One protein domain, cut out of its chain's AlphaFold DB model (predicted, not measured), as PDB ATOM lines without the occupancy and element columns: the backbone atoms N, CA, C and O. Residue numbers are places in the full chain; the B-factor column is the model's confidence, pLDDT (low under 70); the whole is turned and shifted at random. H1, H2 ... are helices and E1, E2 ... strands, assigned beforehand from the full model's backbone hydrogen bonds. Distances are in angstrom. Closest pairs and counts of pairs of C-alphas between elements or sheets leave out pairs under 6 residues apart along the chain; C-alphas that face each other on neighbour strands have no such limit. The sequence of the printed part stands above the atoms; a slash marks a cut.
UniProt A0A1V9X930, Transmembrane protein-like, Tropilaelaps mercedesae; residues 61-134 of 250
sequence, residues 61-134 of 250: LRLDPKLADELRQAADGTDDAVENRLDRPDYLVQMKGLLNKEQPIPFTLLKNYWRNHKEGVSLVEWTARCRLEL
ATOM      1  N   LEU A  61      96.476 112.100 114.506       79.81
ATOM      2  CA  LEU A  61      95.111 112.185 114.017       79.81
ATOM      3  C   LEU A  61      94.766 110.894 113.288       79.81
ATOM      4  O   LEU A  61      95.483 110.461 112.383       79.81
ATOM      5  N   ARG A  62      93.636 110.304 113.656       80.62
ATOM      6  CA  ARG A  62      93.026 109.216 112.906       80.62
ATOM      7  C   ARG A  62      92.038 109.805 111.909       80.62
ATOM      8  O   ARG A  62      91.122 110.531 112.296       80.62
ATOM      9  N   LEU A  63      92.253 109.530 110.627       79.88
ATOM     10  CA  LEU A  63      91.410 110.053 109.558       79.88
ATOM     11  C   LEU A  63      90.117 109.241 109.434       79.88
ATOM     12  O   LEU A  63      90.101 108.038 109.694       79.88
ATOM     13  N   ASP A  64      89.040 109.911 109.032       80.75
ATOM     14  CA  ASP A  64      87.810 109.263 108.570       80.75
ATOM     15  C   ASP A  64      88.119 108.420 107.312       80.75
ATOM     16  O   ASP A  64      88.879 108.893 106.458       80.75
ATOM     17  N   PRO A  65      87.568 107.198 107.162       76.38
ATOM     18  CA  PRO A  65      87.803 106.340 105.997       76.38
ATOM     19  C   PRO A  65      87.598 107.050 104.655       76.38
ATOM     20  O   PRO A  65      88.414 106.889 103.754       76.38
ATOM     21  N   LYS A  66      86.583 107.917 104.533       80.75
ATOM     22  CA  LYS A  66      86.338 108.653 103.278       80.75
ATOM     23  C   LYS A  66      87.481 109.606 102.934       80.75
ATOM     24  O   LYS A  66      87.878 109.724 101.781       80.75
ATOM     25  N   LEU A  67      88.022 110.273 103.950       76.94
ATOM     26  CA  LEU A  67      89.128 111.210 103.790       76.94
ATOM     27  C   LEU A  67      90.461 110.481 103.562       76.94
ATOM     28  O   LEU A  67      91.316 110.961 102.820       76.94
ATOM     29  N   ALA A  68      90.633 109.318 104.190       76.81
ATOM     30  CA  ALA A  68      91.775 108.447 103.956       76.81
ATOM     31  C   ALA A  68      91.833 107.998 102.488       76.81
ATOM     32  O   ALA A  68      92.899 108.063 101.880       76.81
ATOM     33  N   ASP A  69      90.698 107.622 101.897       79.81
ATOM     34  CA  ASP A  69      90.635 107.192 100.498       79.81
ATOM     35  C   ASP A  69      90.856 108.351  99.512       79.81
ATOM     36  O   ASP A  69      91.585 108.186  98.534       79.81
ATOM     37  N   GLU A  70      90.338 109.550  99.802       78.69
ATOM     38  CA  GLU A  70      90.659 110.767  99.034       78.69
ATOM     39  C   GLU A  70      92.165 111.070  99.043       78.69
ATOM     40  O   GLU A  70      92.741 111.452  98.023       78.69
ATOM     41  N   LEU A  71      92.824 110.889 100.191       76.31
ATOM     42  CA  LEU A  71      94.264 111.100 100.325       76.31
ATOM     43  C   LEU A  71      95.086 110.010  99.641       76.31
ATOM     44  O   LEU A  71      96.140 110.333  99.096       76.31
ATOM     45  N   ARG A  72      94.614 108.756  99.621       76.75
ATOM     46  CA  ARG A  72      95.224 107.673  98.828       76.75
ATOM     47  C   ARG A  72      95.180 108.023  97.343       76.75
ATOM     48  O   ARG A  72      96.228 108.108  96.715       76.75
ATOM     49  N   GLN A  73      93.998 108.361  96.827       77.88
ATOM     50  CA  GLN A  73      93.811 108.740  95.423       77.88
ATOM     51  C   GLN A  73      94.636 109.968  95.034       77.88
ATOM     52  O   GLN A  73      95.262 109.989  93.977       77.88
ATOM     53  N   ALA A  74      94.684 110.989  95.893       72.88
ATOM     54  CA  ALA A  74      95.475 112.183  95.625       72.88
ATOM     55  C   ALA A  74      96.982 111.904  95.684       72.88
ATOM     56  O   ALA A  74      97.744 112.474  94.905       72.88
ATOM     57  N   ALA A  75      97.429 111.034  96.587       67.94
ATOM     58  CA  ALA A  75      98.832 110.673  96.680       67.94
ATOM     59  C   ALA A  75      99.260 109.773  95.503       67.94
ATOM     60  O   ALA A  75     100.392 109.900  95.042       67.94
ATOM     61  N   ASP A  76      98.380 108.911  94.988       69.88
ATOM     62  CA  ASP A  76      98.628 108.065  93.810       69.88
ATOM     63  C   ASP A  76      98.622 108.872  92.507       69.88
ATOM     64  O   ASP A  76      99.560 108.758  91.729       69.88
ATOM     65  N   GLY A  77      97.689 109.813  92.331       63.53
ATOM     66  CA  GLY A  77      97.697 110.726  91.176       63.53
ATOM     67  C   GLY A  77      98.880 111.710  91.142       63.53
ATOM     68  O   GLY A  77      99.095 112.385  90.140       63.53
ATOM     69  N   THR A  78      99.656 111.810  92.229       58.09
ATOM     70  CA  THR A  78     100.886 112.618  92.276       58.09
ATOM     71  C   THR A  78     102.126 111.817  91.838       58.09
ATOM     72  O   THR A  78     103.152 112.428  91.541       58.09
ATOM     73  N   ASP A  79     102.058 110.479  91.758       53.41
ATOM     74  CA  ASP A  79     103.176 109.660  91.257       53.41
ATOM     75  C   ASP A  79     103.413 109.899  89.752       53.41
ATOM     76  O   ASP A  79     104.567 110.037  89.344       53.41
ATOM     77  N   ASP A  80     102.352 110.107  88.964       51.47
ATOM     78  CA  ASP A  80     102.431 110.306  87.504       51.47
ATOM     79  C   ASP A  80     102.998 111.684  87.091       51.47
ATOM     80  O   ASP A  80     103.506 111.860  85.984       51.47
ATOM     81  N   ALA A  81     102.925 112.690  87.973       51.47
ATOM     82  CA  ALA A  81     103.368 114.061  87.687       51.47
ATOM     83  C   ALA A  81     104.777 114.391  88.220       51.47
ATOM     84  O   ALA A  81     105.368 115.401  87.827       51.47
ATOM     85  N   VAL A  82     105.318 113.577  89.136       52.44
ATOM     86  CA  VAL A  82     106.529 113.901  89.920       52.44
ATOM     87  C   VAL A  82     107.745 113.045  89.543       52.44
ATOM     88  O   VAL A  82     108.850 113.338  89.992       52.44
ATOM     89  N   GLU A  83     107.608 112.071  88.639       50.88
ATOM     90  CA  GLU A  83     108.714 111.192  88.210       50.88
ATOM     91  C   GLU A  83     109.910 111.941  87.568       50.88
ATOM     92  O   GLU A  83     111.013 111.410  87.505       50.88
ATOM     93  N   ASN A  84     109.747 113.221  87.192       53.44
ATOM     94  CA  ASN A  84     110.795 114.056  86.581       53.44
ATOM     95  C   ASN A  84     111.393 115.168  87.471       53.44
ATOM     96  O   ASN A  84     112.167 115.991  86.977       53.44
ATOM     97  N   ARG A  85     111.085 115.233  88.776       46.62
ATOM     98  CA  ARG A  85     111.805 116.125  89.711       46.62
ATOM     99  C   ARG A  85     112.501 115.310  90.790       46.62
ATOM    100  O   ARG A  85     111.851 114.622  91.565       46.62
ATOM    101  N   LEU A  86     113.818 115.487  90.886       52.41
ATOM    102  CA  LEU A  86     114.710 114.907  91.900       52.41
ATOM    103  C   LEU A  86     114.328 115.238  93.365       52.41
ATOM    104  O   LEU A  86     114.968 114.737  94.281       52.41
ATOM    105  N   ASP A  87     113.282 116.035  93.589       54.62
ATOM    106  CA  ASP A  87     112.833 116.521  94.891       54.62
ATOM    107  C   ASP A  87     111.431 115.983  95.221       54.62
ATOM    108  O   ASP A  87     110.469 116.746  95.354       54.62
ATOM    109  N   ARG A  88     111.271 114.656  95.340       56.00
ATOM    110  CA  ARG A  88     110.046 114.099  95.937       56.00
ATOM    111  C   ARG A  88     110.015 114.548  97.403       56.00
ATOM    112  O   ARG A  88     110.913 114.177  98.156       56.00
ATOM    113  N   PRO A  89     109.015 115.321  97.852       63.06
ATOM    114  CA  PRO A  89     109.006 115.760  99.233       63.06
ATOM    115  C   PRO A  89     108.815 114.564 100.177       63.06
ATOM    116  O   PRO A  89     107.794 113.873 100.121       63.06
ATOM    117  N   ASP A  90     109.774 114.369 101.084       70.69
ATOM    118  CA  ASP A  90     109.844 113.257 102.047       70.69
ATOM    119  C   ASP A  90     108.541 113.014 102.835       70.69
ATOM    120  O   ASP A  90     108.245 111.889 103.242       70.69
ATOM    121  N   TYR A  91     107.717 114.051 103.030       72.06
ATOM    122  CA  TYR A  91     106.464 113.951 103.778       72.06
ATOM    123  C   TYR A  91     105.373 113.135 103.058       72.06
ATOM    124  O   TYR A  91     104.547 112.530 103.741       72.06
ATOM    125  N   LEU A  92     105.356 113.074 101.718       72.19
ATOM    126  CA  LEU A  92     104.357 112.297 100.965       72.19
ATOM    127  C   LEU A  92     104.618 110.791 101.063       72.19
ATOM    128  O   LEU A  92     103.687 110.015 101.267       72.19
ATOM    129  N   VAL A  93     105.888 110.384 100.977       75.75
ATOM    130  CA  VAL A  93     106.305 108.978 101.117       75.75
ATOM    131  C   VAL A  93     105.986 108.469 102.519       75.75
ATOM    132  O   VAL A  93     105.401 107.396 102.679       75.75
ATOM    133  N   GLN A  94     106.303 109.273 103.537       75.38
ATOM    134  CA  GLN A  94     105.974 108.964 104.927       75.38
ATOM    135  C   GLN A  94     104.460 108.860 105.135       75.38
ATOM    136  O   GLN A  94     103.989 107.913 105.764       75.38
ATOM    137  N   MET A  95     103.682 109.781 104.561       77.19
ATOM    138  CA  MET A  95     102.225 109.763 104.674       77.19
ATOM    139  C   MET A  95     101.607 108.529 104.001       77.19
ATOM    140  O   MET A  95     100.795 107.859 104.636       77.19
ATOM    141  N   LYS A  96     102.034 108.162 102.780       78.75
ATOM    142  CA  LYS A  96     101.601 106.919 102.105       78.75
ATOM    143  C   LYS A  96     101.921 105.679 102.944       78.75
ATOM    144  O   LYS A  96     101.065 104.816 103.135       78.75
ATOM    145  N   GLY A  97     103.135 105.611 103.491       80.12
ATOM    146  CA  GLY A  97     103.567 104.500 104.340       80.12
ATOM    147  C   GLY A  97     102.716 104.330 105.604       80.12
ATOM    148  O   GLY A  97     102.440 103.200 106.002       80.12
ATOM    149  N   LEU A  98     102.272 105.433 106.214       80.19
ATOM    150  CA  LEU A  98     101.392 105.416 107.389       80.19
ATOM    151  C   LEU A  98      99.937 105.081 107.025       80.19
ATOM    152  O   LEU A  98      99.279 104.335 107.750       80.19
ATOM    153  N   LEU A  99      99.460 105.569 105.879       80.31
ATOM    154  CA  LEU A  99      98.092 105.372 105.395       80.31
ATOM    155  C   LEU A  99      97.821 103.927 104.943       80.31
ATOM    156  O   LEU A  99      96.709 103.423 105.111       80.31
ATOM    157  N   ASN A 100      98.843 103.239 104.429       80.00
ATOM    158  CA  ASN A 100      98.783 101.809 104.106       80.00
ATOM    159  C   ASN A 100      98.778 100.917 105.355       80.00
ATOM    160  O   ASN A 100      98.289  99.795 105.306       80.00
ATOM    161  N   LYS A 101      99.318 101.411 106.475       78.94
ATOM    162  CA  LYS A 101      99.375 100.692 107.757       78.94
ATOM    163  C   LYS A 101      98.202 101.019 108.689       78.94
ATOM    164  O   LYS A 101      98.197 100.533 109.815       78.94
ATOM    165  N   GLU A 102      97.263 101.866 108.253       74.06
ATOM    166  CA  GLU A 102      96.148 102.391 109.064       74.06
ATOM    167  C   GLU A 102      96.593 103.017 110.402       74.06
ATOM    168  O   GLU A 102      95.866 103.007 111.397       74.06
ATOM    169  N   GLN A 103      97.807 103.570 110.437       77.00
ATOM    170  CA  GLN A 103      98.366 104.192 111.634       77.00
ATOM    171  C   GLN A 103      97.935 105.659 111.741       77.00
ATOM    172  O   GLN A 103      97.723 106.320 110.718       77.00
ATOM    173  N   PRO A 104      97.809 106.201 112.965       78.06
ATOM    174  CA  PRO A 104      97.416 107.587 113.137       78.06
ATOM    175  C   PRO A 104      98.535 108.512 112.631       78.06
ATOM    176  O   PRO A 104      99.722 108.291 112.881       78.06
ATOM    177  N   ILE A 105      98.156 109.543 111.878       80.75
ATOM    178  CA  ILE A 105      99.093 110.406 111.153       80.75
ATOM    179  C   ILE A 105      99.436 111.622 112.021       80.75
ATOM    180  O   ILE A 105      98.527 112.267 112.553       80.75
ATOM    181  N   PRO A 106     100.718 111.995 112.169       81.94
ATOM    182  CA  PRO A 106     101.088 113.198 112.902       81.94
ATOM    183  C   PRO A 106     100.565 114.458 112.196       81.94
ATOM    184  O   PRO A 106     100.708 114.623 110.981       81.94
ATOM    185  N   PHE A 107     100.024 115.398 112.976       80.94
ATOM    186  CA  PHE A 107      99.434 116.645 112.476       80.94
ATOM    187  C   PHE A 107     100.384 117.465 111.591       80.94
ATOM    188  O   PHE A 107      99.943 118.139 110.663       80.94
ATOM    189  N   THR A 108     101.695 117.385 111.830       80.00
ATOM    190  CA  THR A 108     102.712 118.076 111.027       80.00
ATOM    191  C   THR A 108     102.696 117.633 109.562       80.00
ATOM    192  O   THR A 108     102.746 118.486 108.676       80.00
ATOM    193  N   LEU A 109     102.582 116.325 109.294       79.19
ATOM    194  CA  LEU A 109     102.524 115.801 107.923       79.19
ATOM    195  C   LEU A 109     101.229 116.240 107.235       79.19
ATOM    196  O   LEU A 109     101.259 116.730 106.107       79.19
ATOM    197  N   LEU A 110     100.112 116.163 107.960       80.56
ATOM    198  CA  LEU A 110      98.799 116.579 107.477       80.56
ATOM    199  C   LEU A 110      98.763 118.080 107.127       80.56
ATOM    200  O   LEU A 110      98.292 118.474 106.061       80.56
ATOM    201  N   LYS A 111      99.323 118.927 107.998       81.88
ATOM    202  CA  LYS A 111      99.420 120.380 107.800       81.88
ATOM    203  C   LYS A 111     100.287 120.745 106.592       81.88
ATOM    204  O   LYS A 111      99.944 121.674 105.861       81.88
ATOM    205  N   ASN A 112     101.400 120.037 106.393       80.19
ATOM    206  CA  ASN A 112     102.289 120.258 105.252       80.19
ATOM    207  C   ASN A 112     101.613 119.872 103.933       80.19
ATOM    208  O   ASN A 112     101.708 120.624 102.967       80.19
ATOM    209  N   TYR A 113     100.874 118.759 103.913       80.12
ATOM    210  CA  TYR A 113     100.088 118.362 102.749       80.12
ATOM    211  C   TYR A 113      99.017 119.403 102.396       80.12
ATOM    212  O   TYR A 113      98.950 119.853 101.254       80.12
ATOM    213  N   TRP A 114      98.224 119.841 103.383       81.31
ATOM    214  CA  TRP A 114      97.184 120.856 103.174       81.31
ATOM    215  C   TRP A 114      97.752 122.145 102.572       81.31
ATOM    216  O   TRP A 114      97.221 122.647 101.588       81.31
ATOM    217  N   ARG A 115      98.879 122.634 103.108       79.88
ATOM    218  CA  ARG A 115      99.524 123.871 102.645       79.88
ATOM    219  C   ARG A 115      99.966 123.816 101.180       79.88
ATOM    220  O   ARG A 115      99.946 124.850 100.527       79.88
ATOM    221  N   ASN A 116     100.386 122.648 100.696       76.19
ATOM    222  CA  ASN A 116     100.998 122.512  99.372       76.19
ATOM    223  C   ASN A 116     100.015 122.047  98.287       76.19
ATOM    224  O   ASN A 116     100.252 122.307  97.114       76.19
ATOM    225  N   HIS A 117      98.938 121.344  98.658       70.62
ATOM    226  CA  HIS A 117      98.036 120.701  97.693       70.62
ATOM    227  C   HIS A 117      96.584 121.190  97.744       70.62
ATOM    228  O   HIS A 117      95.810 120.873  96.839       70.62
ATOM    229  N   LYS A 118      96.167 121.922  98.785       70.12
ATOM    230  CA  LYS A 118      94.777 122.369  98.954       70.12
ATOM    231  C   LYS A 118      94.723 123.878  99.177       70.12
ATOM    232  O   LYS A 118      94.646 124.354 100.304       70.12
ATOM    233  N   GLU A 119      94.704 124.633  98.085       60.75
ATOM    234  CA  GLU A 119      94.364 126.056  98.124       60.75
ATOM    235  C   GLU A 119      92.831 126.217  98.110       60.75
ATOM    236  O   GLU A 119      92.148 125.664  97.252       60.75
ATOM    237  N   GLY A 120      92.270 126.934  99.093       69.75
ATOM    238  CA  GLY A 120      90.845 127.312  99.119       69.75
ATOM    239  C   GLY A 120      89.927 126.543 100.082       69.75
ATOM    240  O   GLY A 120      88.801 126.981 100.298       69.75
ATOM    241  N   VAL A 121      90.382 125.459 100.722       76.56
ATOM    242  CA  VAL A 121      89.607 124.744 101.764       76.56
ATOM    243  C   VAL A 121      90.133 125.110 103.146       76.56
ATOM    244  O   VAL A 121      91.334 125.022 103.384       76.56
ATOM    245  N   SER A 122      89.255 125.477 104.084       81.38
ATOM    246  CA  SER A 122      89.665 125.798 105.457       81.38
ATOM    247  C   SER A 122      90.253 124.576 106.169       81.38
ATOM    248  O   SER A 122      89.632 123.514 106.221       81.38
ATOM    249  N   LEU A 123      91.429 124.740 106.787       78.69
ATOM    250  CA  LEU A 123      92.081 123.688 107.574       78.69
ATOM    251  C   LEU A 123      91.161 123.150 108.681       78.69
ATOM    252  O   LEU A 123      91.179 121.958 108.957       78.69
ATOM    253  N   VAL A 124      90.338 124.014 109.283       80.88
ATOM    254  CA  VAL A 124      89.445 123.657 110.397       80.88
ATOM    255  C   VAL A 124      88.372 122.666 109.958       80.88
ATOM    256  O   VAL A 124      88.144 121.671 110.641       80.88
ATOM    257  N   GLU A 125      87.747 122.911 108.807       81.12
ATOM    258  CA  GLU A 125      86.734 122.016 108.239       81.12
ATOM    259  C   GLU A 125      87.332 120.644 107.914       81.12
ATOM    260  O   GLU A 125      86.701 119.603 108.101       81.12
ATOM    261  N   TRP A 126      88.592 120.645 107.489       78.44
ATOM    262  CA  TRP A 126      89.311 119.436 107.142       78.44
ATOM    263  C   TRP A 126      89.714 118.619 108.375       78.44
ATOM    264  O   TRP A 126      89.473 117.412 108.441       78.44
ATOM    265  N   THR A 127      90.246 119.279 109.406       78.38
ATOM    266  CA  THR A 127      90.611 118.632 110.673       78.38
ATOM    267  C   THR A 127      89.397 118.216 111.499       78.38
ATOM    268  O   THR A 127      89.513 117.300 112.304       78.38
ATOM    269  N   ALA A 128      88.227 118.834 111.292       82.00
ATOM    270  CA  ALA A 128      86.980 118.443 111.953       82.00
ATOM    271  C   ALA A 128      86.525 117.021 111.577       82.00
ATOM    272  O   ALA A 128      85.815 116.377 112.344       82.00
ATOM    273  N   ARG A 129      86.971 116.512 110.419       78.00
ATOM    274  CA  ARG A 129      86.744 115.129 109.971       78.00
ATOM    275  C   ARG A 129      87.761 114.136 110.550       78.00
ATOM    276  O   ARG A 129      87.708 112.956 110.236       78.00
ATOM    277  N   CYS A 130      88.710 114.591 111.368       80.19
ATOM    278  CA  CYS A 130      89.739 113.747 111.969       80.19
ATOM    279  C   CYS A 130      89.467 113.530 113.464       80.19
ATOM    280  O   CYS A 130      89.054 114.444 114.177       80.19
ATOM    281  N   ARG A 131      89.747 112.324 113.967       79.56
ATOM    282  CA  ARG A 131      89.674 111.998 115.395       79.56
ATOM    283  C   ARG A 131      91.044 112.171 116.047       79.56
ATOM    284  O   ARG A 131      92.040 111.637 115.569       79.56
ATOM    285  N   LEU A 132      91.074 112.897 117.158       80.06
ATOM    286  CA  LEU A 132      92.269 113.136 117.959       80.06
ATOM    287  C   LEU A 132      92.580 111.923 118.848       80.06
ATOM    288  O   LEU A 132      91.759 111.567 119.693       80.06
ATOM    289  N   GLU A 133      93.759 111.316 118.690       73.12
ATOM    290  CA  GLU A 133      94.261 110.286 119.607       73.12
ATOM    291  C   GLU A 133      95.304 110.910 120.544       73.12
ATOM    292  O   GLU A 133      96.393 111.307 120.123       73.12
ATOM    293  N   LEU A 134      94.950 111.047 121.828       75.44
ATOM    294  CA  LEU A 134      95.870 111.543 122.849       75.44
ATOM    295  C   LEU A 134      96.738 110.384 123.353       75.44
ATOM    296  O   LEU A 134      96.195 109.320 123.660       75.44
TER     297      LEU A 134
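This is residues 61 to 134 of the 250 residues of the protein "Transmembrane protein-like" of Tropilaelaps mercedesae (UniProt A0A1V9X930). Three helices of moderate length, H1, H3 and H4, make the body, with H3 between the other two: it meets H1 near the last residues of H1 and H4 near the first residues of both H3 and H4, each at a steep angle, while a small two-stranded ribbon of E1 and E2 brings the two ends of the printed part near each other. Residues 80 to 87, of which 80 to 82 belong to H2, stick out far from that ribbon, and short H5 lies near H4. The printed part has 74 residues, in the order E1 H1 H2 H3 H4 H5 E2; the sheet order is E1 - E2, antiparallel, and the class is mostly helix. It is compact, with a radius of gyration of the C-alphas of 12.3 A and spans of 38 by 29 by 20 A.

E1, residues 61 to 63, and E2, residues 130 to 133, are antiparallel neighbours at 142 degrees; N 62 and O 131 are within hydrogen-bond range at 2.8 A. H1, residues 65 to 76, touches H3, residues 90 to 100, at a steep tilt of 46 degrees, opposite ways; their closest C-alphas, of Ala 75 and Lys 96, are 7.2 A apart. H2, residues 79 to 82, and H1 meet only through their link. H3 touches H4, residues 107 to 117, at a steep tilt of 67 degrees, opposite ways; their closest C-alphas, of Tyr 91 and Leu 109, are 6.0 A apart. H1 and H4 are apart. H5, residues 123 to 127, is close to H4 but not clearly touching; their closest C-alphas, of Trp 114 and Leu 123, are 7.3 A apart. Every O i to N i+4 pair is within hydrogen-bond range in H1, H3, H4 and H5; H2 is too short for one.

E1 begins at C-alpha 61 (95.111, 112.185, 114.017). H1 spans 16.4 A, H3 16.1 A and H4 15.4 A; E2 ends at C-alpha 133 (94.261, 110.286, 119.607).

The C-alphas farthest apart, of Asn 84 and Leu 134, are 39.3 A apart. The printed part has no cut and no long link. Residues 75 to 89 and 119 to 120 have pLDDT under 70.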